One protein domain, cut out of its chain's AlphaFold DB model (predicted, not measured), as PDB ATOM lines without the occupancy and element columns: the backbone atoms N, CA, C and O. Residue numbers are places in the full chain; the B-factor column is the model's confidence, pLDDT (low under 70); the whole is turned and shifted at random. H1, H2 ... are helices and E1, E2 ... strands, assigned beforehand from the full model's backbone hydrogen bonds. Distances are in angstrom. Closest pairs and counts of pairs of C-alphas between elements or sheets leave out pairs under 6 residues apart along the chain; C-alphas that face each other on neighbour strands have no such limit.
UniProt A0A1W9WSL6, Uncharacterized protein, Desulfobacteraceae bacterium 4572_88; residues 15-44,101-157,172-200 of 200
ATOM      1  N   LYS A  15     -27.857 -23.772 -12.617       61.94
ATOM      2  CA  LYS A  15     -28.878 -24.764 -12.950       61.94
ATOM      3  C   LYS A  15     -28.914 -25.064 -14.451       61.94
ATOM      4  O   LYS A  15     -28.871 -26.227 -14.822       61.94
ATOM      5  N   LYS A  16     -28.903 -24.039 -15.314       56.34
ATOM      6  CA  LYS A  16     -28.870 -24.217 -16.779       56.34
ATOM      7  C   LYS A  16     -27.590 -24.885 -17.256       56.34
ATOM      8  O   LYS A  16     -27.640 -25.688 -18.177       56.34
ATOM      9  N   LEU A  17     -26.447 -24.562 -16.660       52.50
ATOM     10  CA  LEU A  17     -25.209 -25.268 -16.951       52.50
ATOM     11  C   LEU A  17     -25.315 -26.725 -16.457       52.50
ATOM     12  O   LEU A  17     -24.948 -27.609 -17.210       52.50
ATOM     13  N   HIS A  18     -25.888 -27.006 -15.278       60.25
ATOM     14  CA  HIS A  18     -26.007 -28.360 -14.698       60.25
ATOM     15  C   HIS A  18     -26.973 -29.263 -15.463       60.25
ATOM     16  O   HIS A  18     -26.758 -30.463 -15.553       60.25
ATOM     17  N   GLU A  19     -28.021 -28.679 -16.038       63.03
ATOM     18  CA  GLU A  19     -28.986 -29.385 -16.879       63.03
ATOM     19  C   GLU A  19     -28.444 -29.675 -18.289       63.03
ATOM     20  O   GLU A  19     -28.894 -30.629 -18.920       63.03
ATOM     21  N   ASN A  20     -27.497 -28.871 -18.795       55.78
ATOM     22  CA  ASN A  20     -27.004 -28.966 -20.177       55.78
ATOM     23  C   ASN A  20     -25.576 -29.523 -20.310       55.78
ATOM     24  O   ASN A  20     -25.227 -30.013 -21.382       55.78
ATOM     25  N   LEU A  21     -24.751 -29.423 -19.267       56.94
ATOM     26  CA  LEU A  21     -23.397 -29.967 -19.228       56.94
ATOM     27  C   LEU A  21     -23.405 -31.324 -18.535       56.94
ATOM     28  O   LEU A  21     -24.016 -31.508 -17.481       56.94
ATOM     29  N   MET A  22     -22.666 -32.268 -19.101       72.94
ATOM     30  CA  MET A  22     -22.475 -33.573 -18.477       72.94
ATOM     31  C   MET A  22     -21.693 -33.388 -17.168       72.94
ATOM     32  O   MET A  22     -20.787 -32.560 -17.098       72.94
ATOM     33  N   MET A  23     -21.983 -34.181 -16.130       77.31
ATOM     34  CA  MET A  23     -21.326 -34.097 -14.809       77.31
ATOM     35  C   MET A  23     -19.784 -34.038 -14.888       77.31
ATOM     36  O   MET A  23     -19.137 -33.365 -14.087       77.31
ATOM     37  N   ALA A  24     -19.192 -34.677 -15.902       82.00
ATOM     38  CA  ALA A  24     -17.762 -34.606 -16.193       82.00
ATOM     39  C   ALA A  24     -17.267 -33.174 -16.483       82.00
ATOM     40  O   ALA A  24     -16.246 -32.759 -15.947       82.00
ATOM     41  N   GLU A  25     -17.989 -32.391 -17.281       84.56
ATOM     42  CA  GLU A  25     -17.581 -31.034 -17.674       84.56
ATOM     43  C   GLU A  25     -17.607 -30.055 -16.495       84.56
ATOM     44  O   GLU A  25     -16.925 -29.036 -16.515       84.56
ATOM     45  N   TYR A  26     -18.372 -30.359 -15.447       85.00
ATOM     46  CA  TYR A  26     -18.344 -29.616 -14.188       85.00
ATOM     47  C   TYR A  26     -17.161 -29.970 -13.304       85.00
ATOM     48  O   TYR A  26     -16.592 -29.111 -12.633       85.00
ATOM     49  N   LEU A  27     -16.818 -31.252 -13.261       89.69
ATOM     50  CA  LEU A  27     -15.740 -31.730 -12.413       89.69
ATOM     51  C   LEU A  27     -14.377 -31.359 -12.990       89.69
ATOM     52  O   LEU A  27     -13.543 -30.805 -12.279       89.69
ATOM     53  N   PHE A  28     -14.180 -31.630 -14.277       90.88
ATOM     54  CA  PHE A  28     -12.902 -31.457 -14.969       90.88
ATOM     55  C   PHE A  28     -12.762 -30.095 -15.655       90.88
ATOM     56  O   PHE A  28     -11.669 -29.734 -16.086       90.88
ATOM     57  N   GLY A  29     -13.851 -29.333 -15.739       91.12
ATOM     58  CA  GLY A  29     -13.894 -28.074 -16.463       91.12
ATOM     59  C   GLY A  29     -14.131 -28.263 -17.958       91.12
ATOM     60  O   GLY A  29     -14.154 -29.368 -18.503       91.12
ATOM     61  N   SER A  30     -14.336 -27.140 -18.632       87.25
ATOM     62  CA  SER A  30     -14.512 -27.064 -20.079       87.25
ATOM     63  C   SER A  30     -14.008 -25.714 -20.585       87.25
ATOM     64  O   SER A  30     -13.628 -24.841 -19.810       87.25
ATOM     65  N   ASN A  31     -14.092 -25.470 -21.892       86.31
ATOM     66  CA  ASN A  31     -13.830 -24.129 -22.429       86.31
ATOM     67  C   ASN A  31     -14.818 -23.062 -21.909       86.31
ATOM     68  O   ASN A  31     -14.584 -21.874 -22.111       86.31
ATOM     69  N   ALA A  32     -15.930 -23.471 -21.283       83.00
ATOM     70  CA  ALA A  32     -16.986 -22.584 -20.802       83.00
ATOM     71  C   ALA A  32     -17.068 -22.475 -19.267       83.00
ATOM     72  O   ALA A  32     -17.738 -21.566 -18.774       83.00
ATOM     73  N   ASN A  33     -16.430 -23.372 -18.504       84.81
ATOM     74  CA  ASN A  33     -16.420 -23.323 -17.038       84.81
ATOM     75  C   ASN A  33     -15.086 -23.815 -16.455       84.81
ATOM     76  O   ASN A  33     -14.413 -24.662 -17.041       84.81
ATOM     77  N   GLU A  34     -14.753 -23.306 -15.272       90.38
ATOM     78  CA  GLU A  34     -13.666 -23.829 -14.448       90.38
ATOM     79  C   GLU A  34     -14.104 -25.095 -13.702       90.38
ATOM     80  O   GLU A  34     -15.144 -25.108 -13.036       90.38
ATOM     81  N   GLY A  35     -13.276 -26.138 -13.793       93.25
ATOM     82  CA  GLY A  35     -13.505 -27.399 -13.101       93.25
ATOM     83  C   GLY A  35     -13.392 -27.269 -11.585       93.25
ATOM     84  O   GLY A  35     -12.712 -26.396 -11.053       93.25
ATOM     85  N   LYS A  36     -14.046 -28.181 -10.870       95.12
ATOM     86  CA  LYS A  36     -13.955 -28.264  -9.404       95.12
ATOM     87  C   LYS A  36     -12.749 -29.056  -8.903       95.12
ATOM     88  O   LYS A  36     -12.498 -29.049  -7.697       95.12
ATOM     89  N   LEU A  37     -12.087 -29.795  -9.792       96.69
ATOM     90  CA  LEU A  37     -10.966 -30.674  -9.483       96.69
ATOM     91  C   LEU A  37      -9.648 -30.085  -9.976       96.69
ATOM     92  O   LEU A  37      -9.561 -29.539 -11.073       96.69
ATOM     93  N   GLU A  38      -8.608 -30.298  -9.185       95.81
ATOM     94  CA  GLU A  38      -7.229 -29.969  -9.502       95.81
ATOM     95  C   GLU A  38      -6.400 -31.254  -9.423       95.81
ATOM     96  O   GLU A  38      -6.420 -31.955  -8.407       95.81
ATOM     97  N   PHE A  39      -5.693 -31.578 -10.504       96.06
ATOM     98  CA  PHE A  39      -4.793 -32.726 -10.586       96.06
ATOM     99  C   PHE A  39      -3.362 -32.215 -10.576       96.06
ATOM    100  O   PHE A  39      -2.988 -31.412 -11.429       96.06
ATOM    101  N   TRP A  40      -2.577 -32.669  -9.608       95.69
ATOM    102  CA  TRP A  40      -1.164 -32.325  -9.534       95.69
ATOM    103  C   TRP A  40      -0.342 -33.301 -10.370       95.69
ATOM    104  O   TRP A  40      -0.755 -34.444 -10.591       95.69
ATOM    105  N   ASP A  41       0.833 -32.855 -10.809       96.88
ATOM    106  CA  ASP A  41       1.780 -33.727 -11.495       96.88
ATOM    107  C   ASP A  41       2.144 -34.911 -10.594       96.88
ATOM    108  O   ASP A  41       2.554 -34.746  -9.442       96.88
ATOM    109  N   ALA A  42       1.991 -36.120 -11.129       95.81
ATOM    110  CA  ALA A  42       2.271 -37.342 -10.396       95.81
ATOM    111  C   ALA A  42       3.747 -37.722 -10.557       95.81
ATOM    112  O   ALA A  42       4.152 -38.284 -11.578       95.81
ATOM    113  N   ALA A  43       4.564 -37.409  -9.552       94.25
ATOM    114  CA  ALA A  43       5.967 -37.803  -9.532       94.25
ATOM    115  C   ALA A  43       6.119 -39.312  -9.269       94.25
ATOM    116  O   ALA A  43       5.314 -39.920  -8.556       94.25
ATOM    117  N   MET A  44       7.171 -39.914  -9.833       94.62
ATOM    118  CA  MET A  44       7.538 -41.297  -9.524       94.62
ATOM    119  C   MET A  44       7.945 -41.382  -8.052       94.62
ATOM    120  O   MET A  44       8.909 -40.741  -7.634       94.62
ATOM    121  N   LEU A 101      -0.221 -39.729  -6.938       95.50
ATOM    122  CA  LEU A 101      -1.211 -38.789  -7.455       95.50
ATOM    123  C   LEU A 101      -1.846 -38.001  -6.308       95.50
ATOM    124  O   LEU A 101      -2.399 -38.587  -5.377       95.50
ATOM    125  N   THR A 102      -1.849 -36.674  -6.426       95.94
ATOM    126  CA  THR A 102      -2.644 -35.790  -5.570       95.94
ATOM    127  C   THR A 102      -3.760 -35.162  -6.390       95.94
ATOM    128  O   THR A 102      -3.520 -34.558  -7.435       95.94
ATOM    129  N   VAL A 103      -4.992 -35.316  -5.902       96.12
ATOM    130  CA  VAL A 103      -6.180 -34.673  -6.465       96.12
ATOM    131  C   VAL A 103      -6.824 -33.841  -5.368       96.12
ATOM    132  O   VAL A 103      -7.172 -34.371  -4.311       96.12
ATOM    133  N   ALA A 104      -6.987 -32.548  -5.619       95.88
ATOM    134  CA  ALA A 104      -7.732 -31.650  -4.753       95.88
ATOM    135  C   ALA A 104      -9.073 -31.302  -5.401       95.88
ATOM    136  O   ALA A 104      -9.221 -31.314  -6.621       95.88
ATOM    137  N   GLY A 105     -10.075 -30.998  -4.583       95.25
ATOM    138  CA  GLY A 105     -11.369 -30.573  -5.088       95.25
ATOM    139  C   GLY A 105     -12.084 -29.652  -4.120       95.25
ATOM    140  O   GLY A 105     -11.938 -29.778  -2.902       95.25
ATOM    141  N   GLN A 106     -12.856 -28.717  -4.663       93.88
ATOM    142  CA  GLN A 106     -13.577 -27.719  -3.878       93.88
ATOM    143  C   GLN A 106     -15.075 -27.785  -4.159       93.88
ATOM    144  O   GLN A 106     -15.505 -27.899  -5.304       93.88
ATOM    145  N   ASN A 107     -15.885 -27.677  -3.100       92.94
ATOM    146  CA  ASN A 107     -17.351 -27.653  -3.191       92.94
ATOM    147  C   ASN A 107     -17.939 -28.842  -3.978       92.94
ATOM    148  O   ASN A 107     -18.890 -28.684  -4.753       92.94
ATOM    149  N   LEU A 108     -17.351 -30.025  -3.779       93.19
ATOM    150  CA  LEU A 108     -17.843 -31.271  -4.352       93.19
ATOM    151  C   LEU A 108     -19.056 -31.768  -3.561       93.19
ATOM    152  O   LEU A 108     -19.010 -31.843  -2.331       93.19
ATOM    153  N   CYS A 109     -20.128 -32.133  -4.259       89.94
ATOM    154  CA  CYS A 109     -21.235 -32.869  -3.655       89.94
ATOM    155  C   CYS A 109     -20.917 -34.374  -3.569       89.94
ATOM    156  O   CYS A 109     -19.966 -34.861  -4.181       89.94
ATOM    157  N   ASP A 110     -21.715 -35.142  -2.821       89.00
ATOM    158  CA  ASP A 110     -21.451 -36.577  -2.632       89.00
ATOM    159  C   ASP A 110     -21.464 -37.369  -3.949       89.00
ATOM    160  O   ASP A 110     -20.640 -38.267  -4.121       89.00
ATOM    161  N   ALA A 111     -22.327 -37.003  -4.905       87.38
ATOM    162  CA  ALA A 111     -22.366 -37.633  -6.227       87.38
ATOM    163  C   ALA A 111     -21.093 -37.351  -7.042       87.38
ATOM    164  O   ALA A 111     -20.554 -38.256  -7.670       87.38
ATOM    165  N   GLU A 112     -20.575 -36.124  -6.985       91.19
ATOM    166  CA  GLU A 112     -19.328 -35.722  -7.647       91.19
ATOM    167  C   GLU A 112     -18.113 -36.449  -7.056       91.19
ATOM    168  O   GLU A 112     -17.255 -36.945  -7.789       91.19
ATOM    169  N   ILE A 113     -18.066 -36.583  -5.725       93.00
ATOM    170  CA  ILE A 113     -17.043 -37.382  -5.038       93.00
ATOM    171  C   ILE A 113     -17.170 -38.853  -5.448       93.00
ATOM    172  O   ILE A 113     -16.175 -39.483  -5.797       93.00
ATOM    173  N   GLY A 114     -18.385 -39.404  -5.428       92.31
ATOM    174  CA  GLY A 114     -18.653 -40.782  -5.831       92.31
ATOM    175  C   GLY A 114     -18.238 -41.065  -7.276       92.31
ATOM    176  O   GLY A 114     -17.602 -42.087  -7.523       92.31
ATOM    177  N   MET A 115     -18.504 -40.136  -8.202       91.19
ATOM    178  CA  MET A 115     -18.076 -40.218  -9.601       91.19
ATOM    179  C   MET A 115     -16.553 -40.286  -9.726       91.19
ATOM    180  O   MET A 115     -16.041 -41.181 -10.397       91.19
ATOM    181  N   LEU A 116     -15.825 -39.369  -9.077       93.94
ATOM    182  CA  LEU A 116     -14.360 -39.352  -9.107       93.94
ATOM    183  C   LEU A 116     -13.782 -40.656  -8.548       93.94
ATOM    184  O   LEU A 116     -12.936 -41.285  -9.181       93.94
ATOM    185  N   LEU A 117     -14.259 -41.081  -7.376       93.75
ATOM    186  CA  LEU A 117     -13.789 -42.306  -6.732       93.75
ATOM    187  C   LEU A 117     -14.084 -43.543  -7.584       93.75
ATOM    188  O   LEU A 117     -13.233 -44.420  -7.696       93.75
ATOM    189  N   PHE A 118     -15.262 -43.607  -8.205       91.44
ATOM    190  CA  PHE A 118     -15.624 -44.697  -9.104       91.44
ATOM    191  C   PHE A 118     -14.765 -44.711 -10.375       91.44
ATOM    192  O   PHE A 118     -14.323 -45.778 -10.795       91.44
ATOM    193  N   ALA A 119     -14.487 -43.546 -10.965       91.56
ATOM    194  CA  ALA A 119     -13.624 -43.440 -12.137       91.56
ATOM    195  C   ALA A 119     -12.190 -43.913 -11.838       91.56
ATOM    196  O   ALA A 119     -11.625 -44.680 -12.617       91.56
ATOM    197  N   LEU A 120     -11.631 -43.513 -10.690       93.56
ATOM    198  CA  LEU A 120     -10.307 -43.953 -10.236       93.56
ATOM    199  C   LEU A 120     -10.274 -45.457  -9.918       93.56
ATOM    200  O   LEU A 120      -9.322 -46.144 -10.280       93.56
ATOM    201  N   ASP A 121     -11.335 -45.999  -9.319       91.94
ATOM    202  CA  ASP A 121     -11.460 -47.444  -9.084       91.94
ATOM    203  C   ASP A 121     -11.524 -48.250 -10.398       91.94
ATOM    204  O   ASP A 121     -11.148 -49.421 -10.441       91.94
ATOM    205  N   GLY A 122     -11.914 -47.617 -11.510       92.00
ATOM    206  CA  GLY A 122     -11.927 -48.221 -12.844       92.00
ATOM    207  C   GLY A 122     -10.561 -48.730 -13.327       92.00
ATOM    208  O   GLY A 122     -10.514 -49.673 -14.122       92.00
ATOM    209  N   PHE A 123      -9.450 -48.182 -12.825       94.12
ATOM    210  CA  PHE A 123      -8.108 -48.721 -13.090       94.12
ATOM    211  C   PHE A 123      -7.935 -50.152 -12.562       94.12
ATOM    212  O   PHE A 123      -7.233 -50.955 -13.170       94.12
ATOM    213  N   ASN A 124      -8.645 -50.515 -11.491       94.31
ATOM    214  CA  ASN A 124      -8.552 -51.827 -10.848       94.31
ATOM    215  C   ASN A 124      -9.437 -52.904 -11.501       94.31
ATOM    216  O   ASN A 124      -9.461 -54.052 -11.055       94.31
ATOM    217  N   SER A 125     -10.180 -52.564 -12.557       90.56
ATOM    218  CA  SER A 125     -11.030 -53.520 -13.265       90.56
ATOM    219  C   SER A 125     -10.189 -54.568 -13.998       90.56
ATOM    220  O   SER A 125      -9.395 -54.257 -14.884       90.56
ATOM    221  N   PHE A 126     -10.397 -55.846 -13.674       86.12
ATOM    222  CA  PHE A 126      -9.680 -56.936 -14.339       86.12
ATOM    223  C   PHE A 126     -10.106 -57.111 -15.808       86.12
ATOM    224  O   PHE A 126      -9.265 -57.380 -16.666       86.12
ATOM    225  N   ILE A 127     -11.406 -56.957 -16.090       86.25
ATOM    226  CA  ILE A 127     -12.004 -57.239 -17.407       86.25
ATOM    227  C   ILE A 127     -11.925 -56.015 -18.328       86.25
ATOM    228  O   ILE A 127     -11.587 -56.149 -19.500       86.25
ATOM    229  N   TYR A 128     -12.214 -54.826 -17.794       86.94
ATOM    230  CA  TYR A 128     -12.248 -53.569 -18.548       86.94
ATOM    231  C   TYR A 128     -11.473 -52.482 -17.792       86.94
ATOM    232  O   TYR A 128     -12.101 -51.577 -17.238       86.94
ATOM    233  N   PRO A 129     -10.136 -52.595 -17.685       90.31
ATOM    234  CA  PRO A 129      -9.327 -51.597 -16.998       90.31
ATOM    235  C   PRO A 129      -9.365 -50.267 -17.748       90.31
ATOM    236  O   PRO A 129      -9.218 -50.227 -18.974       90.31
ATOM    237  N   VAL A 130      -9.479 -49.170 -17.002       91.50
ATOM    238  CA  VAL A 130      -9.084 -47.857 -17.523       91.50
ATOM    239  C   VAL A 130      -7.580 -47.901 -17.815       91.50
ATOM    240  O   VAL A 130      -6.804 -48.491 -17.064       91.50
ATOM    241  N   THR A 131      -7.162 -47.317 -18.939       94.00
ATOM    242  CA  THR A 131      -5.748 -47.241 -19.341       94.00
ATOM    243  C   THR A 131      -5.338 -45.788 -19.548       94.00
ATOM    244  O   THR A 131      -6.169 -44.960 -19.920       94.00
ATOM    245  N   LEU A 132      -4.067 -45.470 -19.292       92.81
ATOM    246  CA  LEU A 132      -3.498 -44.141 -19.527       92.81
ATOM    247  C   LEU A 132      -2.531 -44.158 -20.709       92.81
ATOM    248  O   LEU A 132      -1.692 -45.048 -20.842       92.81
ATOM    249  N   GLY A 133      -2.603 -43.111 -21.525       91.31
ATOM    250  CA  GLY A 133      -1.688 -42.897 -22.640       91.31
ATOM    251  C   GLY A 133      -2.064 -43.666 -23.906       91.31
ATOM    252  O   GLY A 133      -3.224 -43.979 -24.167       91.31
ATOM    253  N   ALA A 134      -1.065 -43.899 -24.754       87.62
ATOM    254  CA  ALA A 134      -1.250 -44.517 -26.059       87.62
ATOM    255  C   ALA A 134      -1.117 -46.047 -25.999       87.62
ATOM    256  O   ALA A 134      -0.598 -46.615 -25.045       87.62
ATOM    257  N   MET A 135      -1.519 -46.713 -27.085       89.31
ATOM    258  CA  MET A 135      -1.256 -48.144 -27.305       89.31
ATOM    259  C   MET A 135      -1.950 -49.104 -26.318       89.31
ATOM    260  O   MET A 135      -1.535 -50.254 -26.181       89.31
ATOM    261  N   GLY A 136      -3.063 -48.686 -25.705       87.69
ATOM    262  CA  GLY A 136      -3.875 -49.557 -24.843       87.69
ATOM    263  C   GLY A 136      -4.352 -50.847 -25.527       87.69
ATOM    264  O   GLY A 136      -4.418 -51.897 -24.895       87.69
ATOM    265  N   SER A 137      -4.578 -50.819 -26.848       85.88
ATOM    266  CA  SER A 137      -4.985 -51.998 -27.633       85.88
ATOM    267  C   SER A 137      -3.935 -53.111 -27.701       85.88
ATOM    268  O   SER A 137      -4.287 -54.254 -27.986       85.88
ATOM    269  N   VAL A 138      -2.663 -52.801 -27.436       86.81
ATOM    270  CA  VAL A 138      -1.569 -53.785 -27.343       86.81
ATOM    271  C   VAL A 138      -1.111 -53.996 -25.895       86.81
ATOM    272  O   VAL A 138      -0.030 -54.526 -25.659       86.81
ATOM    273  N   GLY A 139      -1.938 -53.594 -24.924       87.25
ATOM    274  CA  GLY A 139      -1.725 -53.847 -23.500       87.25
ATOM    275  C   GLY A 139      -0.884 -52.806 -22.758       87.25
ATOM    276  O   GLY A 139      -0.567 -53.034 -21.593       87.25
ATOM    277  N   MET A 140      -0.533 -51.678 -23.388       91.44
ATOM    278  CA  MET A 140       0.190 -50.585 -22.721       91.44
ATOM    279  C   MET A 140      -0.737 -49.750 -21.829       91.44
ATOM    280  O   MET A 140      -1.955 -49.752 -22.002       91.44
ATOM    281  N   GLY A 141      -0.154 -49.013 -20.880       93.38
ATOM    282  CA  GLY A 141      -0.898 -48.030 -20.089       93.38
ATOM    283  C   GLY A 141      -1.814 -48.622 -19.020       93.38
ATOM    284  O   GLY A 141      -2.740 -47.944 -18.580       93.38
ATOM    285  N   ARG A 142      -1.604 -49.881 -18.620       93.62
ATOM    286  CA  ARG A 142      -2.327 -50.500 -17.501       93.62
ATOM    287  C   ARG A 142      -1.716 -50.073 -16.171       93.62
ATOM    288  O   ARG A 142      -0.499 -50.101 -16.021       93.62
ATOM    289  N   PHE A 143      -2.578 -49.764 -15.208       91.75
ATOM    290  CA  PHE A 143      -2.205 -49.387 -13.847       91.75
ATOM    291  C   PHE A 143      -3.091 -50.123 -12.848       91.75
ATOM    292  O   PHE A 143      -4.215 -50.493 -13.175       91.75
ATOM    293  N   CYS A 144      -2.584 -50.289 -11.631       93.38
ATOM    294  CA  CYS A 144      -3.416 -50.495 -10.453       93.38
ATOM    295  C   CYS A 144      -3.477 -49.161  -9.707       93.38
ATOM    296  O   CYS A 144      -2.473 -48.451  -9.644       93.38
ATOM    297  N   PHE A 145      -4.637 -48.819  -9.160       94.88
ATOM    298  CA  PHE A 145      -4.835 -47.590  -8.406       94.88
ATOM    299  C   PHE A 145      -5.160 -47.911  -6.951       94.88
ATOM    300  O   PHE A 145      -6.166 -48.558  -6.653       94.88
ATOM    301  N   GLU A 146      -4.328 -47.428  -6.036       94.50
ATOM    302  CA  GLU A 146      -4.533 -47.589  -4.602       94.50
ATOM    303  C   GLU A 146      -4.837 -46.238  -3.956       94.50
ATOM    304  O   GLU A 146      -4.093 -45.268  -4.096       94.50
ATOM    305  N   PHE A 147      -5.946 -46.177  -3.222       93.06
ATOM    306  CA  PHE A 147      -6.255 -45.018  -2.393       93.06
ATOM    307  C   PHE A 147      -5.444 -45.093  -1.104       93.06
ATOM    308  O   PHE A 147      -5.708 -45.971  -0.282       93.06
ATOM    309  N   GLN A 148      -4.532 -44.142  -0.908       92.12
ATOM    310  CA  GLN A 148      -3.852 -43.955   0.374       92.12
ATOM    311  C   GLN A 148      -4.744 -43.156   1.330       92.12
ATOM    312  O   GLN A 148      -5.529 -43.730   2.083       92.12
ATOM    313  N   ASP A 149      -4.715 -41.828   1.217       92.88
ATOM    314  CA  ASP A 149      -5.485 -40.925   2.063       92.88
ATOM    315  C   ASP A 149      -6.553 -40.195   1.250       92.88
ATOM    316  O   ASP A 149      -6.276 -39.589   0.216       92.88
ATOM    317  N   ILE A 150      -7.786 -40.192   1.756       94.31
ATOM    318  CA  ILE A 150      -8.837 -39.293   1.280       94.31
ATOM    319  C   ILE A 150      -9.225 -38.429   2.461       94.31
ATOM    320  O   ILE A 150      -9.661 -38.945   3.488       94.31
ATOM    321  N   ARG A 151      -9.081 -37.117   2.322       95.00
ATOM    322  CA  ARG A 151      -9.366 -36.173   3.399       95.00
ATOM    323  C   ARG A 151     -10.458 -35.210   2.971       95.00
ATOM    324  O   ARG A 151     -10.511 -34.798   1.815       95.00
ATOM    325  N   CYS A 152     -11.370 -34.895   3.882       93.62
ATOM    326  CA  CYS A 152     -12.568 -34.132   3.563       93.62
ATOM    327  C   CYS A 152     -12.906 -33.141   4.673       93.62
ATOM    328  O   CYS A 152     -13.057 -33.516   5.835       93.62
ATOM    329  N   LEU A 153     -13.085 -31.882   4.282       94.06
ATOM    330  CA  LEU A 153     -13.631 -30.831   5.128       94.06
ATOM    331  C   LEU A 153     -15.045 -30.502   4.650       94.06
ATOM    332  O   LEU A 153     -15.262 -30.241   3.468       94.06
ATOM    333  N   ASN A 154     -16.010 -30.519   5.559       93.44
ATOM    334  CA  ASN A 154     -17.404 -30.198   5.295       93.44
ATOM    335  C   ASN A 154     -18.003 -29.428   6.481       93.44
ATOM    336  O   ASN A 154     -17.334 -29.175   7.479       93.44
ATOM    337  N   ARG A 155     -19.281 -29.050   6.384       93.00
ATOM    338  CA  ARG A 155     -19.954 -28.270   7.438       93.00
ATOM    339  C   ARG A 155     -19.986 -28.981   8.791       93.00
ATOM    340  O   ARG A 155     -19.923 -28.307   9.813       93.00
ATOM    341  N   ASP A 156     -20.045 -30.308   8.789       93.00
ATOM    342  CA  ASP A 156     -20.199 -31.111  10.002       93.00
ATOM    343  C   ASP A 156     -18.889 -31.211  10.792       93.00
ATOM    344  O   ASP A 156     -18.907 -31.257  12.021       93.00
ATOM    345  N   ASN A 157     -17.740 -31.213  10.105       93.25
ATOM    346  CA  ASN A 157     -16.423 -31.347  10.737       93.25
ATOM    347  C   ASN A 157     -15.598 -30.045  10.776       93.25
ATOM    348  O   ASN A 157     -14.571 -29.993  11.455       93.25
ATOM    349  N   GLY A 172      -3.585 -26.875   6.525       86.12
ATOM    350  CA  GLY A 172      -3.211 -27.534   5.273       86.12
ATOM    351  C   GLY A 172      -3.974 -28.831   5.020       86.12
ATOM    352  O   GLY A 172      -4.647 -29.354   5.912       86.12
ATOM    353  N   TYR A 173      -3.845 -29.352   3.797       85.94
ATOM    354  CA  TYR A 173      -4.556 -30.550   3.337       85.94
ATOM    355  C   TYR A 173      -4.231 -31.804   4.162       85.94
ATOM    356  O   TYR A 173      -5.122 -32.607   4.430       85.94
ATOM    357  N   GLU A 174      -2.990 -31.939   4.628       86.06
ATOM    358  CA  GLU A 174      -2.523 -33.086   5.423       86.06
ATOM    359  C   GLU A 174      -3.199 -33.199   6.794       86.06
ATOM    360  O   GLU A 174      -3.234 -34.276   7.380       86.06
ATOM    361  N   ASN A 175      -3.787 -32.110   7.294       89.19
ATOM    362  CA  ASN A 175      -4.451 -32.070   8.599       89.19
ATOM    363  C   ASN A 175      -5.978 -32.062   8.473       89.19
ATOM    364  O   ASN A 175      -6.692 -31.819   9.443       89.19
ATOM    365  N   LEU A 176      -6.504 -32.299   7.269       93.00
ATOM    366  CA  LEU A 176      -7.938 -32.464   7.076       93.00
ATOM    367  C   LEU A 176      -8.408 -33.831   7.609       93.00
ATOM    368  O   LEU A 176      -7.659 -34.815   7.508       93.00
ATOM    369  N   PRO A 177      -9.653 -33.926   8.122       92.88
ATOM    370  CA  PRO A 177     -10.214 -35.182   8.612       92.88
ATOM    371  C   PRO A 177     -10.224 -36.281   7.544       92.88
ATOM    372  O   PRO A 177     -10.632 -36.048   6.404       92.88
ATOM    373  N   LEU A 178      -9.807 -37.491   7.926       94.50
ATOM    374  CA  LEU A 178      -9.805 -38.662   7.048       94.50
ATOM    375  C   LEU A 178     -11.230 -39.153   6.766       94.50
ATOM    376  O   LEU A 178     -12.065 -39.281   7.663       94.50
ATOM    377  N   LEU A 179     -11.486 -39.489   5.507       93.12
ATOM    378  CA  LEU A 179     -12.684 -40.190   5.075       93.12
ATOM    379  C   LEU A 179     -12.488 -41.691   5.306       93.12
ATOM    380  O   LEU A 179     -11.576 -42.301   4.753       93.12
ATOM    381  N   SER A 180     -13.366 -42.302   6.102       92.50
ATOM    382  CA  SER A 180     -13.273 -43.734   6.390       92.50
ATOM    383  C   SER A 180     -13.502 -44.594   5.141       92.50
ATOM    384  O   SER A 180     -14.237 -44.222   4.222       92.50
ATOM    385  N   GLU A 181     -12.935 -45.802   5.136       91.56
ATOM    386  CA  GLU A 181     -13.117 -46.760   4.038       91.56
ATOM    387  C   GLU A 181     -14.601 -47.100   3.802       91.56
ATOM    388  O   GLU A 181     -15.049 -47.231   2.662       91.56
ATOM    389  N   GLN A 182     -15.389 -47.197   4.879       93.00
ATOM    390  CA  GLN A 182     -16.831 -47.432   4.804       93.00
ATOM    391  C   GLN A 182     -17.555 -46.267   4.121       93.00
ATOM    392  O   GLN A 182     -18.378 -46.497   3.236       93.00
ATOM    393  N   ALA A 183     -17.218 -45.024   4.479       91.25
ATOM    394  CA  ALA A 183     -17.793 -43.839   3.851       91.25
ATOM    395  C   ALA A 183     -17.405 -43.741   2.366       91.25
ATOM    396  O   ALA A 183     -18.252 -43.434   1.527       91.25
ATOM    397  N   ARG A 184     -16.156 -44.083   2.019       92.25
ATOM    398  CA  ARG A 184     -15.691 -44.180   0.627       92.25
ATOM    399  C   ARG A 184     -16.527 -45.179  -0.175       92.25
ATOM    400  O   ARG A 184     -17.074 -44.822  -1.215       92.25
ATOM    401  N   LYS A 185     -16.647 -46.422   0.310       93.00
ATOM    402  CA  LYS A 185     -17.423 -47.482  -0.363       93.00
ATOM    403  C   LYS A 185     -18.887 -47.090  -0.533       93.00
ATOM    404  O   LYS A 185     -19.444 -47.302  -1.606       93.00
ATOM    405  N   LYS A 186     -19.477 -46.480   0.498       94.12
ATOM    406  CA  LYS A 186     -20.848 -45.970   0.463       94.12
ATOM    407  C   LYS A 186     -21.041 -44.949  -0.665       94.12
ATOM    408  O   LYS A 186     -21.920 -45.152  -1.489       94.12
ATOM    409  N   ARG A 187     -20.172 -43.938  -0.775       92.50
ATOM    410  CA  ARG A 187     -20.258 -42.911  -1.834       92.50
ATOM    411  C   ARG A 187     -20.146 -43.480  -3.248       92.50
ATOM    412  O   ARG A 187     -20.889 -43.071  -4.134       92.50
ATOM    413  N   ILE A 188     -19.239 -44.436  -3.469       91.25
ATOM    414  CA  ILE A 188     -19.116 -45.124  -4.768       91.25
ATOM    415  C   ILE A 188     -20.415 -45.881  -5.082       91.25
ATOM    416  O   ILE A 188     -20.901 -45.829  -6.210       91.25
ATOM    417  N   GLN A 189     -20.982 -46.582  -4.100       92.75
ATOM    418  CA  GLN A 189     -22.211 -47.349  -4.286       92.75
ATOM    419  C   GLN A 189     -23.420 -46.449  -4.576       92.75
ATOM    420  O   GLN A 189     -24.136 -46.700  -5.541       92.75
ATOM    421  N   GLU A 190     -23.594 -45.371  -3.812       90.44
ATOM    422  CA  GLU A 190     -24.659 -44.381  -4.025       90.44
ATOM    423  C   GLU A 190     -24.557 -43.737  -5.415       90.44
ATOM    424  O   GLU A 190     -25.563 -43.588  -6.111       90.44
ATOM    425  N   PHE A 191     -23.338 -43.423  -5.872       89.25
ATOM    426  CA  PHE A 191     -23.125 -42.935  -7.234       89.25
ATOM    427  C   PHE A 191     -23.523 -43.976  -8.289       89.25
ATOM    428  O   PHE A 191     -24.235 -43.638  -9.231       89.25
ATOM    429  N   LYS A 192     -23.104 -45.240  -8.137       87.19
ATOM    430  CA  LYS A 192     -23.460 -46.323  -9.074       87.19
ATOM    431  C   LYS A 192     -24.973 -46.484  -9.205       87.19
ATOM    432  O   LYS A 192     -25.469 -46.629 -10.318       87.19
ATOM    433  N   GLU A 193     -25.688 -46.467  -8.086       87.62
ATOM    434  CA  GLU A 193     -27.149 -46.588  -8.057       87.62
ATOM    435  C   GLU A 193     -27.810 -45.413  -8.781       87.62
ATOM    436  O   GLU A 193     -28.574 -45.632  -9.720       87.62
ATOM    437  N   SER A 194     -27.428 -44.180  -8.435       82.00
ATOM    438  CA  SER A 194     -27.958 -42.978  -9.085       82.00
ATOM    439  C   SER A 194     -27.648 -42.930 -10.586       82.00
ATOM    440  O   SER A 194     -28.496 -42.548 -11.390       82.00
ATOM    441  N   PHE A 195     -26.450 -43.350 -10.993       80.56
ATOM    442  CA  PHE A 195     -26.046 -43.365 -12.397       80.56
ATOM    443  C   PHE A 195     -26.840 -44.391 -13.218       80.56
ATOM    444  O   PHE A 195     -27.241 -44.109 -14.346       80.56
ATOM    445  N   LEU A 196     -27.123 -45.569 -12.649       76.75
ATOM    446  CA  LEU A 196     -27.947 -46.589 -13.303       76.75
ATOM    447  C   LEU A 196     -29.395 -46.136 -13.510       76.75
ATOM    448  O   LEU A 196     -30.013 -46.542 -14.492       76.75
ATOM    449  N   GLU A 197     -29.939 -45.319 -12.611       76.44
ATOM    450  CA  GLU A 197     -31.276 -44.735 -12.770       76.44
ATOM    451  C   GLU A 197     -31.340 -43.727 -13.921       76.44
ATOM    452  O   GLU A 197     -32.368 -43.636 -14.580       76.44
ATOM    453  N   GLN A 198     -30.246 -43.013 -14.206       71.06
ATOM    454  CA  GLN A 198     -30.191 -41.991 -15.261       71.06
ATOM    455  C   GLN A 198     -30.040 -42.564 -16.678       71.06
ATOM    456  O   GLN A 198     -30.340 -41.873 -17.649       71.06
ATOM    457  N   ILE A 199     -29.541 -43.798 -16.815       70.00
ATOM    458  CA  ILE A 199     -29.335 -44.458 -18.120       70.00
ATOM    459  C   ILE A 199     -30.535 -45.344 -18.514       70.00
ATOM    460  O   ILE A 199     -30.594 -45.849 -19.637       70.00
ATOM    461  N   ARG A 200     -31.486 -45.556 -17.601       53.97
ATOM    462  CA  ARG A 200     -32.739 -46.278 -17.868       53.97
ATOM    463  C   ARG A 200     -33.798 -45.355 -18.451       53.97
ATOM    464  O   ARG A 200     -34.538 -45.853 -19.328       53.97
TER     465      ARG A 200
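What this domain is: This is residues 15 to 44, 101 to 157 and 172 to 200 of the 200 residues of an uncharacterized protein of Desulfobacteraceae bacterium 4572_88 (UniProt A0A1W9WSL6). Two long helices, H3 and H4, cross nearly at right angles, with H3 in the middle of the domain; on the side of H3 away from H4 lies a small ribbon of two short strands, E1 and E2. The short helices H1 and H2 make a small arm at one side, H1 farthest out, and a long stretch without named elements, residues 125 to 157, loops out beyond the end of H3 and comes back past it. The printed part has 116 residues, with four named helices and two named strands in the order H1, H2, E1, E2, H3, H4; the sheet has the order E1 - E2 and is antiparallel. The class is mostly helix, though under half of the residues are in named elements. The whole is compact, with a radius of gyration of the C-alphas of 15.5 A, and its C-alphas span 46 by 36 by 29 A.

Where its parts are: Strand E1 is residues 37 to 39, and E2 is residues 103 to 105. H3, residues 110 to 124, is 21.6 A from first to last C-alpha and begins with C-alpha 110 at (-21.451, -36.577, -2.632). H4, residues 181 to 198, measures 26.2 A and ends with C-alpha 198 at (-30.191, -41.991, -15.261). H1, residues 15 to 20, measures 8.6 A and begins with C-alpha 15 at (-28.878, -24.764, -12.950). H2, residues 23 to 27, measures 6.5 A.

How they stand to each other: E1 and E2 are antiparallel neighbours, with 160 degrees between their directions. N 38 and O 104 are 2.8 A apart and N 104 and O 38 are 2.9 A apart, both within hydrogen-bond range. E1 is apart from H3, and both strands are apart from H4. H3 and H4 touch, about perpendicular at 80 degrees, H4 with residues 184 to 191 alone; their closest C-alphas are those of Gly 114 and Ile 188, 4.5 A apart. H2 is close to H3 but not clearly touching, the closest C-alphas being those of Leu 27 and Glu 112 at 7.2 A. H1 is close to H2 but not clearly touching, with the C-alphas of His 18 and Tyr 26 closest at 7.8 A. Every O i to N i+4 pair is within hydrogen-bond range in H1, H2 and H4; in H3 9 of 11 are.

The domain as a whole: The two C-alphas farthest apart are those of Val 138 and Asp 156, 47.5 A. Residues 45 to 100 are not printed, with 9.3 A between C-alphas 44 and 101; residues 158 to 171 are not printed either, with 14.8 A between C-alphas 157 and 172. Of the links that are printed whole, none is long. The mean pLDDT of the printed part is 88.1; residues 15 to 21 and residue 200 are under 70.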